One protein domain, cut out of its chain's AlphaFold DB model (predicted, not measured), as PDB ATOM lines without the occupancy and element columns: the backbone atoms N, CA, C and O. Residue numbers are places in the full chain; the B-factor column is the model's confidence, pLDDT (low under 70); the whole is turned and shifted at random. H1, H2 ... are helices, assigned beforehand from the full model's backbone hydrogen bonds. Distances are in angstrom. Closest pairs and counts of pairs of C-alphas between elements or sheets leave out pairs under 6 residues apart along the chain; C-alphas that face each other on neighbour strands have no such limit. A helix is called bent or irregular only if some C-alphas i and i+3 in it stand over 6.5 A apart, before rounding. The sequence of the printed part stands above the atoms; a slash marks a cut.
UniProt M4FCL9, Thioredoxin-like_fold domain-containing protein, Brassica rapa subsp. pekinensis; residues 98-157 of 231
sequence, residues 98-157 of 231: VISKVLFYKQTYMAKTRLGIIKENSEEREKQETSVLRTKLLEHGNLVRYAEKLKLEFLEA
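AT A GLANCE: This is residues 98 to 157 of the 231 residues of the protein "Thioredoxin-like_fold domain-containing protein" of Brassica rapa subsp. pekinensis (UniProt M4FCL9). Three straight helices follow one another end to end and make a wide, open U: H2, the longest by residues, is the base, and H1 and H3 are the two arms, one at each end of H2. H1 slopes outward from the base after a short turn, while H3 meets H2 at a sharp corner, and the space between the two arms is empty. The printed part has 60 residues, with three named helices in the order H1, H2, H3 and no named strand; its class is all helix. It is extended, with a radius of gyration of the C-alphas of 20.9 A, and the C-alphas span 56 by 26 by 11 A along their three main axes.

HOW THE PARTS SIT: Going along the printed part from its first residue, H1, residues 98 to 114, touches no helix. A tight link of 4 residues joins it to H2, residues 119 to 139, yet H1 and H2 are apart. A second tight link, the single residue His 140, leads from H2 to H3, residues 141 to 155. H2 and H3 only just touch, and only at the corner by their link, with 3 pairs of C-alphas within 8 A. H2 touches H3 with residues 137 to 138 alone, and H3 touches H2 with residues 143 to 144 alone; the closest C-alphas of the two helices, those of Leu 138 and Val 144, are 6.6 A apart. The lines of H2 and H3 are about perpendicular, at 76 degrees, and their centres are 21.7 A apart. H1 and H3 are apart. In H1, H2 and H3 every pair of backbone O i and N i+4 is within hydrogen-bond range.

IN THESE COORDINATES: H1 begins at C-alpha 98, at (142.761, 118.486, 105.156), and runs 24.4 A from its first to its last C-alpha, Val 98 to Arg 114. H2 runs 30.6 A from Lys 119, whose C-alpha is at (120.993, 106.684, 102.775), to Glu 139. H3 runs 20.6 A from Gly 141 to Leu 155, whose C-alpha is at (108.887, 111.098, 70.962). None of the three helices is bent or irregular.

THE WHOLE: The two C-alphas farthest apart, those of Ile 99 and Asn 142, are 57.5 A apart, and the first and last printed C-alphas, of Val 98 and Ala 157, are 54.2 A apart. Residues 98 to 108, 110 to 116 and 119 to 157 stand free, with no C-alpha 8 or more residues away along the chain within 10 A. The printed part has no cut, and neither link is long. The mean pLDDT of the printed part is 78.1; residues 116 to 125 and 156 to 157 are under 70, where the model's confidence is low.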
ATOM      1  N   VAL A  98     143.277 119.789 105.602       76.50
ATOM      2  CA  VAL A  98     142.761 118.486 105.156       76.50
ATOM      3  C   VAL A  98     142.263 117.645 106.332       76.50
ATOM      4  O   VAL A  98     141.193 117.048 106.247       76.50
ATOM      5  N   ILE A  99     142.999 117.623 107.445       72.75
ATOM      6  CA  ILE A  99     142.671 116.817 108.625       72.75
ATOM      7  C   ILE A  99     141.415 117.370 109.297       72.75
ATOM      8  O   ILE A  99     140.493 116.612 109.595       72.75
ATOM      9  N   SER A 100     141.319 118.695 109.421       73.81
ATOM     10  CA  SER A 100     140.119 119.379 109.916       73.81
ATOM     11  C   SER A 100     138.884 119.023 109.087       73.81
ATOM     12  O   SER A 100     137.815 118.744 109.629       73.81
ATOM     13  N   LYS A 101     139.039 118.939 107.759       79.25
ATOM     14  CA  LYS A 101     137.955 118.579 106.839       79.25
ATOM     15  C   LYS A 101     137.518 117.121 106.982       79.25
ATOM     16  O   LYS A 101     136.322 116.849 106.967       79.25
ATOM     17  N   VAL A 102     138.466 116.203 107.163       78.75
ATOM     18  CA  VAL A 102     138.184 114.776 107.394       78.75
ATOM     19  C   VAL A 102     137.483 114.565 108.736       78.75
ATOM     20  O   VAL A 102     136.478 113.858 108.796       78.75
ATOM     21  N   LEU A 103     137.958 115.212 109.802       75.81
ATOM     22  CA  LEU A 103     137.341 115.136 111.128       75.81
ATOM     23  C   LEU A 103     135.920 115.709 111.124       75.81
ATOM     24  O   LEU A 103     135.003 115.073 111.644       75.81
ATOM     25  N   PHE A 104     135.710 116.838 110.444       79.81
ATOM     26  CA  PHE A 104     134.381 117.411 110.244       79.81
ATOM     27  C   PHE A 104     133.448 116.448 109.495       79.81
ATOM     28  O   PHE A 104     132.303 116.230 109.903       79.81
ATOM     29  N   TYR A 105     133.939 115.810 108.430       77.62
ATOM     30  CA  TYR A 105     133.159 114.826 107.677       77.62
ATOM     31  C   TYR A 105     132.811 113.597 108.529       77.62
ATOM     32  O   TYR A 105     131.681 113.118 108.497       77.62
ATOM     33  N   LYS A 106     133.747 113.124 109.358       83.44
ATOM     34  CA  LYS A 106     133.534 111.994 110.272       83.44
ATOM     35  C   LYS A 106     132.499 112.322 111.349       83.44
ATOM     36  O   LYS A 106     131.629 111.503 111.636       83.44
ATOM     37  N   GLN A 107     132.562 113.518 111.929       82.38
ATOM     38  CA  GLN A 107     131.641 113.934 112.987       82.38
ATOM     39  C   GLN A 107     130.223 114.159 112.455       82.38
ATOM     40  O   GLN A 107     129.253 113.713 113.067       82.38
ATOM     41  N   THR A 108     130.101 114.780 111.281       79.69
ATOM     42  CA  THR A 108     128.808 114.952 110.602       79.69
ATOM     43  C   THR A 108     128.221 113.622 110.141       79.69
ATOM     44  O   THR A 108     127.019 113.418 110.289       79.69
ATOM     45  N   TYR A 109     129.046 112.696 109.647       78.81
ATOM     46  CA  TYR A 109     128.618 111.338 109.322       78.81
ATOM     47  C   TYR A 109     128.061 110.620 110.556       78.81
ATOM     48  O   TYR A 109     126.916 110.186 110.538       78.81
ATOM     49  N   MET A 110     128.805 110.597 111.668       78.56
ATOM     50  CA  MET A 110     128.352 109.969 112.916       78.56
ATOM     51  C   MET A 110     127.054 110.585 113.457       78.56
ATOM     52  O   MET A 110     126.185 109.861 113.939       78.56
ATOM     53  N   ALA A 111     126.896 111.910 113.364       77.19
ATOM     54  CA  ALA A 111     125.666 112.592 113.762       77.19
ATOM     55  C   ALA A 111     124.477 112.203 112.869       77.19
ATOM     56  O   ALA A 111     123.401 111.902 113.380       77.19
ATOM     57  N   LYS A 112     124.674 112.146 111.546       76.56
ATOM     58  CA  LYS A 112     123.643 111.709 110.590       76.56
ATOM     59  C   LYS A 112     123.236 110.253 110.812       76.56
ATOM     60  O   LYS A 112     122.043 109.965 110.827       76.56
ATOM     61  N   THR A 113     124.202 109.370 111.063       73.81
ATOM     62  CA  THR A 113     123.952 107.958 111.382       73.81
ATOM     63  C   THR A 113     123.153 107.812 112.678       73.81
ATOM     64  O   THR A 113     122.179 107.069 112.708       73.81
ATOM     65  N   ARG A 114     123.493 108.573 113.730       76.50
ATOM     66  CA  ARG A 114     122.731 108.589 114.997       76.50
ATOM     67  C   ARG A 114     121.309 109.125 114.843       76.50
ATOM     68  O   ARG A 114     120.418 108.671 115.550       76.50
ATOM     69  N   LEU A 115     121.100 110.080 113.941       74.50
ATOM     70  CA  LEU A 115     119.784 110.653 113.641       74.50
ATOM     71  C   LEU A 115     118.966 109.804 112.655       74.50
ATOM     72  O   LEU A 115     117.896 110.235 112.233       74.50
ATOM     73  N   GLY A 116     119.454 108.624 112.253       63.69
ATOM     74  CA  GLY A 116     118.738 107.754 111.319       63.69
ATOM     75  C   GLY A 116     118.580 108.359 109.920       63.69
ATOM     76  O   GLY A 116     117.742 107.906 109.141       63.69
ATOM     77  N   ILE A 117     119.395 109.361 109.568       67.69
ATOM     78  CA  ILE A 117     119.524 109.881 108.200       67.69
ATOM     79  C   ILE A 117     120.475 108.940 107.450       67.69
ATOM     80  O   ILE A 117     121.569 109.308 107.022       67.69
ATOM     81  N   ILE A 118     120.090 107.669 107.397       66.62
ATOM     82  CA  ILE A 118     120.771 106.631 106.633       66.62
ATOM     83  C   ILE A 118     120.326 106.786 105.177       66.62
ATOM     84  O   ILE A 118     119.163 107.091 104.916       66.62
ATOM     85  N   LYS A 119     121.246 106.586 104.227       63.50
ATOM     86  CA  LYS A 119     120.993 106.684 102.775       63.50
ATOM     87  C   LYS A 119     119.768 105.863 102.335       63.50
ATOM     88  O   LYS A 119     119.002 106.303 101.485       63.50
ATOM     89  N   GLU A 120     119.550 104.732 102.995       60.78
ATOM     90  CA  GLU A 120     118.397 103.854 102.802       60.78
ATOM     91  C   GLU A 120     117.073 104.522 103.209       60.78
ATOM     92  O   GLU A 120     116.116 104.484 102.450       60.78
ATOM     93  N   ASN A 121     117.032 105.266 104.322       59.09
ATOM     94  CA  ASN A 121     115.836 105.996 104.762       59.09
ATOM     95  C   ASN A 121     115.477 107.155 103.806       59.09
ATOM     96  O   ASN A 121     114.304 107.444 103.585       59.09
ATOM     97  N   SER A 122     116.467 107.816 103.189       61.59
ATOM     98  CA  SER A 122     116.185 108.822 102.149       61.59
ATOM     99  C   SER A 122     115.656 108.211 100.849       61.59
ATOM    100  O   SER A 122     114.739 108.772 100.256       61.59
ATOM    101  N   GLU A 123     116.194 107.062 100.429       67.25
ATOM    102  CA  GLU A 123     115.770 106.364  99.207       67.25
ATOM    103  C   GLU A 123     114.397 105.692  99.381       67.25
ATOM    104  O   GLU A 123     113.560 105.752  98.482       67.25
ATOM    105  N   GLU A 124     114.118 105.117 100.554       64.56
ATOM    106  CA  GLU A 124     112.822 104.529 100.905       64.56
ATOM    107  C   GLU A 124     111.717 105.594 100.887       64.56
ATOM    108  O   GLU A 124     110.659 105.378 100.294       64.56
ATOM    109  N   ARG A 125     111.975 106.784 101.454       66.44
ATOM    110  CA  ARG A 125     111.011 107.895 101.418       66.44
ATOM    111  C   ARG A 125     110.801 108.448 100.013       66.44
ATOM    112  O   ARG A 125     109.660 108.701  99.648       66.44
ATOM    113  N   GLU A 126     111.846 108.565  99.196       77.94
ATOM    114  CA  GLU A 126     111.700 108.963  97.788       77.94
ATOM    115  C   GLU A 126     110.892 107.922  96.992       77.94
ATOM    116  O   GLU A 126     109.982 108.259  96.231       77.94
ATOM    117  N   LYS A 127     111.157 106.629  97.200       76.56
ATOM    118  CA  LYS A 127     110.406 105.541  96.566       76.56
ATOM    119  C   LYS A 127     108.945 105.526  97.021       76.56
ATOM    120  O   LYS A 127     108.046 105.349  96.198       76.56
ATOM    121  N   GLN A 128     108.694 105.766  98.305       75.75
ATOM    122  CA  GLN A 128     107.350 105.876  98.859       75.75
ATOM    123  C   GLN A 128     106.610 107.087  98.277       75.75
ATOM    124  O   GLN A 128     105.507 106.931  97.758       75.75
ATOM    125  N   GLU A 129     107.218 108.271  98.275       76.56
ATOM    126  CA  GLU A 129     106.615 109.498  97.744       76.56
ATOM    127  C   GLU A 129     106.353 109.400  96.234       76.56
ATOM    128  O   GLU A 129     105.256 109.723  95.774       76.56
ATOM    129  N   THR A 130     107.300 108.869  95.455       79.19
ATOM    130  CA  THR A 130     107.104 108.640  94.014       79.19
ATOM    131  C   THR A 130     106.019 107.601  93.739       79.19
ATOM    132  O   THR A 130     105.255 107.770  92.788       79.19
ATOM    133  N   SER A 131     105.893 106.556  94.565       81.06
ATOM    134  CA  SER A 131     104.803 105.580  94.442       81.06
ATOM    135  C   SER A 131     103.434 106.211  94.717       81.06
ATOM    136  O   SER A 131     102.512 106.029  93.926       81.06
ATOM    137  N   VAL A 132     103.316 107.037  95.762       86.38
ATOM    138  CA  VAL A 132     102.070 107.731  96.126       86.38
ATOM    139  C   VAL A 132     101.664 108.726  95.042       86.38
ATOM    140  O   VAL A 132     100.499 108.771  94.646       86.38
ATOM    141  N   LEU A 133     102.621 109.499  94.525       84.19
ATOM    142  CA  LEU A 133     102.383 110.436  93.430       84.19
ATOM    143  C   LEU A 133     101.967 109.716  92.144       84.19
ATOM    144  O   LEU A 133     101.051 110.179  91.469       84.19
ATOM    145  N   ARG A 134     102.583 108.570  91.822       82.25
ATOM    146  CA  ARG A 134     102.178 107.737  90.678       82.25
ATOM    147  C   ARG A 134     100.744 107.239  90.821       82.25
ATOM    148  O   ARG A 134      99.993 107.343  89.859       82.25
ATOM    149  N   THR A 135     100.345 106.766  92.001       87.69
ATOM    150  CA  THR A 135      98.965 106.324  92.258       87.69
ATOM    151  C   THR A 135      97.970 107.470  92.082       87.69
ATOM    152  O   THR A 135      97.020 107.332  91.319       87.69
ATOM    153  N   LYS A 136      98.229 108.638  92.684       86.81
ATOM    154  CA  LYS A 136      97.368 109.824  92.519       86.81
ATOM    155  C   LYS A 136      97.300 110.322  91.077       86.81
ATOM    156  O   LYS A 136      96.267 110.798  90.627       86.81
ATOM    157  N   LEU A 137      98.398 110.223  90.333       85.44
ATOM    158  CA  LEU A 137      98.412 110.599  88.924       85.44
ATOM    159  C   LEU A 137      97.598 109.608  88.076       85.44
ATOM    160  O   LEU A 137      96.878 110.039  87.181       85.44
ATOM    161  N   LEU A 138      97.651 108.312  88.399       85.56
ATOM    162  CA  LEU A 138      96.848 107.262  87.760       85.56
ATOM    163  C   LEU A 138      95.343 107.393  88.041       85.56
ATOM    164  O   LEU A 138      94.544 107.031  87.178       85.56
ATOM    165  N   GLU A 139      94.943 107.955  89.187       91.56
ATOM    166  CA  GLU A 139      93.535 108.289  89.474       91.56
ATOM    167  C   GLU A 139      92.966 109.296  88.456       91.56
ATOM    168  O   GLU A 139      91.782 109.255  88.112       91.56
ATOM    169  N   HIS A 140      93.812 110.171  87.904       90.88
ATOM    170  CA  HIS A 140      93.431 111.165  86.904       90.88
ATOM    171  C   HIS A 140      93.616 110.640  85.470       90.88
ATOM    172  O   HIS A 140      94.482 111.087  84.715       90.88
ATOM    173  N   GLY A 141      92.752 109.710  85.053       86.19
ATOM    174  CA  GLY A 141      92.848 109.052  83.740       86.19
ATOM    175  C   GLY A 141      92.781 109.985  82.516       86.19
ATOM    176  O   GLY A 141      93.320 109.656  81.458       86.19
ATOM    177  N   ASN A 142      92.166 111.165  82.635       90.94
ATOM    178  CA  ASN A 142      92.171 112.195  81.588       90.94
ATOM    179  C   ASN A 142      93.559 112.832  81.402       90.94
ATOM    180  O   ASN A 142      93.994 113.039  80.270       90.94
ATOM    181  N   LEU A 143      94.257 113.112  82.506       88.94
ATOM    182  CA  LEU A 143      95.594 113.697  82.509       88.94
ATOM    183  C   LEU A 143      96.639 112.692  82.021       88.94
ATOM    184  O   LEU A 143      97.500 113.050  81.220       88.94
ATOM    185  N   VAL A 144      96.517 111.427  82.437       89.19
ATOM    186  CA  VAL A 144      97.387 110.335  81.975       89.19
ATOM    187  C   VAL A 144      97.299 110.178  80.459       89.19
ATOM    188  O   VAL A 144      98.321 110.248  79.784       89.19
ATOM    189  N   ARG A 145      96.084 110.080  79.896       88.75
ATOM    190  CA  ARG A 145      95.904 109.979  78.436       88.75
ATOM    191  C   ARG A 145      96.442 111.190  77.685       88.75
ATOM    192  O   ARG A 145      96.974 111.040  76.590       88.75
ATOM    193  N   TYR A 146      96.283 112.393  78.238       88.38
ATOM    194  CA  TYR A 146      96.823 113.604  77.623       88.38
ATOM    195  C   TYR A 146      98.358 113.584  77.597       88.38
ATOM    196  O   TYR A 146      98.956 113.865  76.559       88.38
ATOM    197  N   ALA A 147      98.992 113.188  78.703       87.94
ATOM    198  CA  ALA A 147     100.440 113.043  78.788       87.94
ATOM    199  C   ALA A 147     100.970 111.940  77.855       87.94
ATOM    200  O   ALA A 147     101.987 112.141  77.197       87.94
ATOM    201  N   GLU A 148     100.275 110.806  77.738       87.38
ATOM    202  CA  GLU A 148     100.611 109.736  76.789       87.38
ATOM    203  C   GLU A 148     100.468 110.193  75.334       87.38
ATOM    204  O   GLU A 148     101.339 109.910  74.515       87.38
ATOM    205  N   LYS A 149      99.423 110.966  75.016       89.75
ATOM    206  CA  LYS A 149      99.240 111.554  73.684       89.75
ATOM    207  C   LYS A 149     100.373 112.522  73.336       89.75
ATOM    208  O   LYS A 149     100.931 112.414  72.252       89.75
ATOM    209  N   LEU A 150     100.746 113.414  74.257       85.88
ATOM    210  CA  LEU A 150     101.900 114.304  74.083       85.88
ATOM    211  C   LEU A 150     103.204 113.511  73.948       85.88
ATOM    212  O   LEU A 150     104.039 113.833  73.112       85.88
ATOM    213  N   LYS A 151     103.384 112.448  74.739       86.44
ATOM    214  CA  LYS A 151     104.562 111.582  74.645       86.44
ATOM    215  C   LYS A 151     104.684 110.968  73.248       86.44
ATOM    216  O   LYS A 151     105.774 110.992  72.689       86.44
ATOM    217  N   LEU A 152     103.585 110.473  72.677       85.31
ATOM    218  CA  LEU A 152     103.554 109.942  71.309       85.31
ATOM    219  C   LEU A 152     103.794 111.037  70.259       85.31
ATOM    220  O   LEU A 152     104.546 110.826  69.316       85.31
ATOM    221  N   GLU A 153     103.215 112.222  70.448       82.50
ATOM    222  CA  GLU A 153     103.371 113.363  69.536       82.50
ATOM    223  C   GLU A 153     104.815 113.893  69.482       82.50
ATOM    224  O   GLU A 153     105.285 114.290  68.417       82.50
ATOM    225  N   PHE A 154     105.542 113.858  70.605       76.50
ATOM    226  CA  PHE A 154     106.898 114.412  70.710       76.50
ATOM    227  C   PHE A 154     108.032 113.385  70.581       76.50
ATOM    228  O   PHE A 154     109.108 113.752  70.110       76.50
ATOM    229  N   LEU A 155     107.842 112.133  71.014       74.00
ATOM    230  CA  LEU A 155     108.887 111.098  70.962       74.00
ATOM    231  C   LEU A 155     108.692 110.087  69.826       74.00
ATOM    232  O   LEU A 155     109.661 109.424  69.464       74.00
ATOM    233  N   GLU A 156     107.488 109.977  69.254       62.91
ATOM    234  CA  GLU A 156     107.143 108.944  68.262       62.91
ATOM    235  C   GLU A 156     106.605 109.516  66.937       62.91
ATOM    236  O   GLU A 156     105.965 108.817  66.153       62.91
ATOM    237  N   ALA A 157     106.905 110.785  66.634       50.97
ATOM    238  CA  ALA A 157     106.740 111.329  65.290       50.97
ATOM    239  C   ALA A 157     108.053 111.182  64.489       50.97
ATOM    240  O   ALA A 157     109.083 111.737  64.890       50.97
TER     241      ALA A 157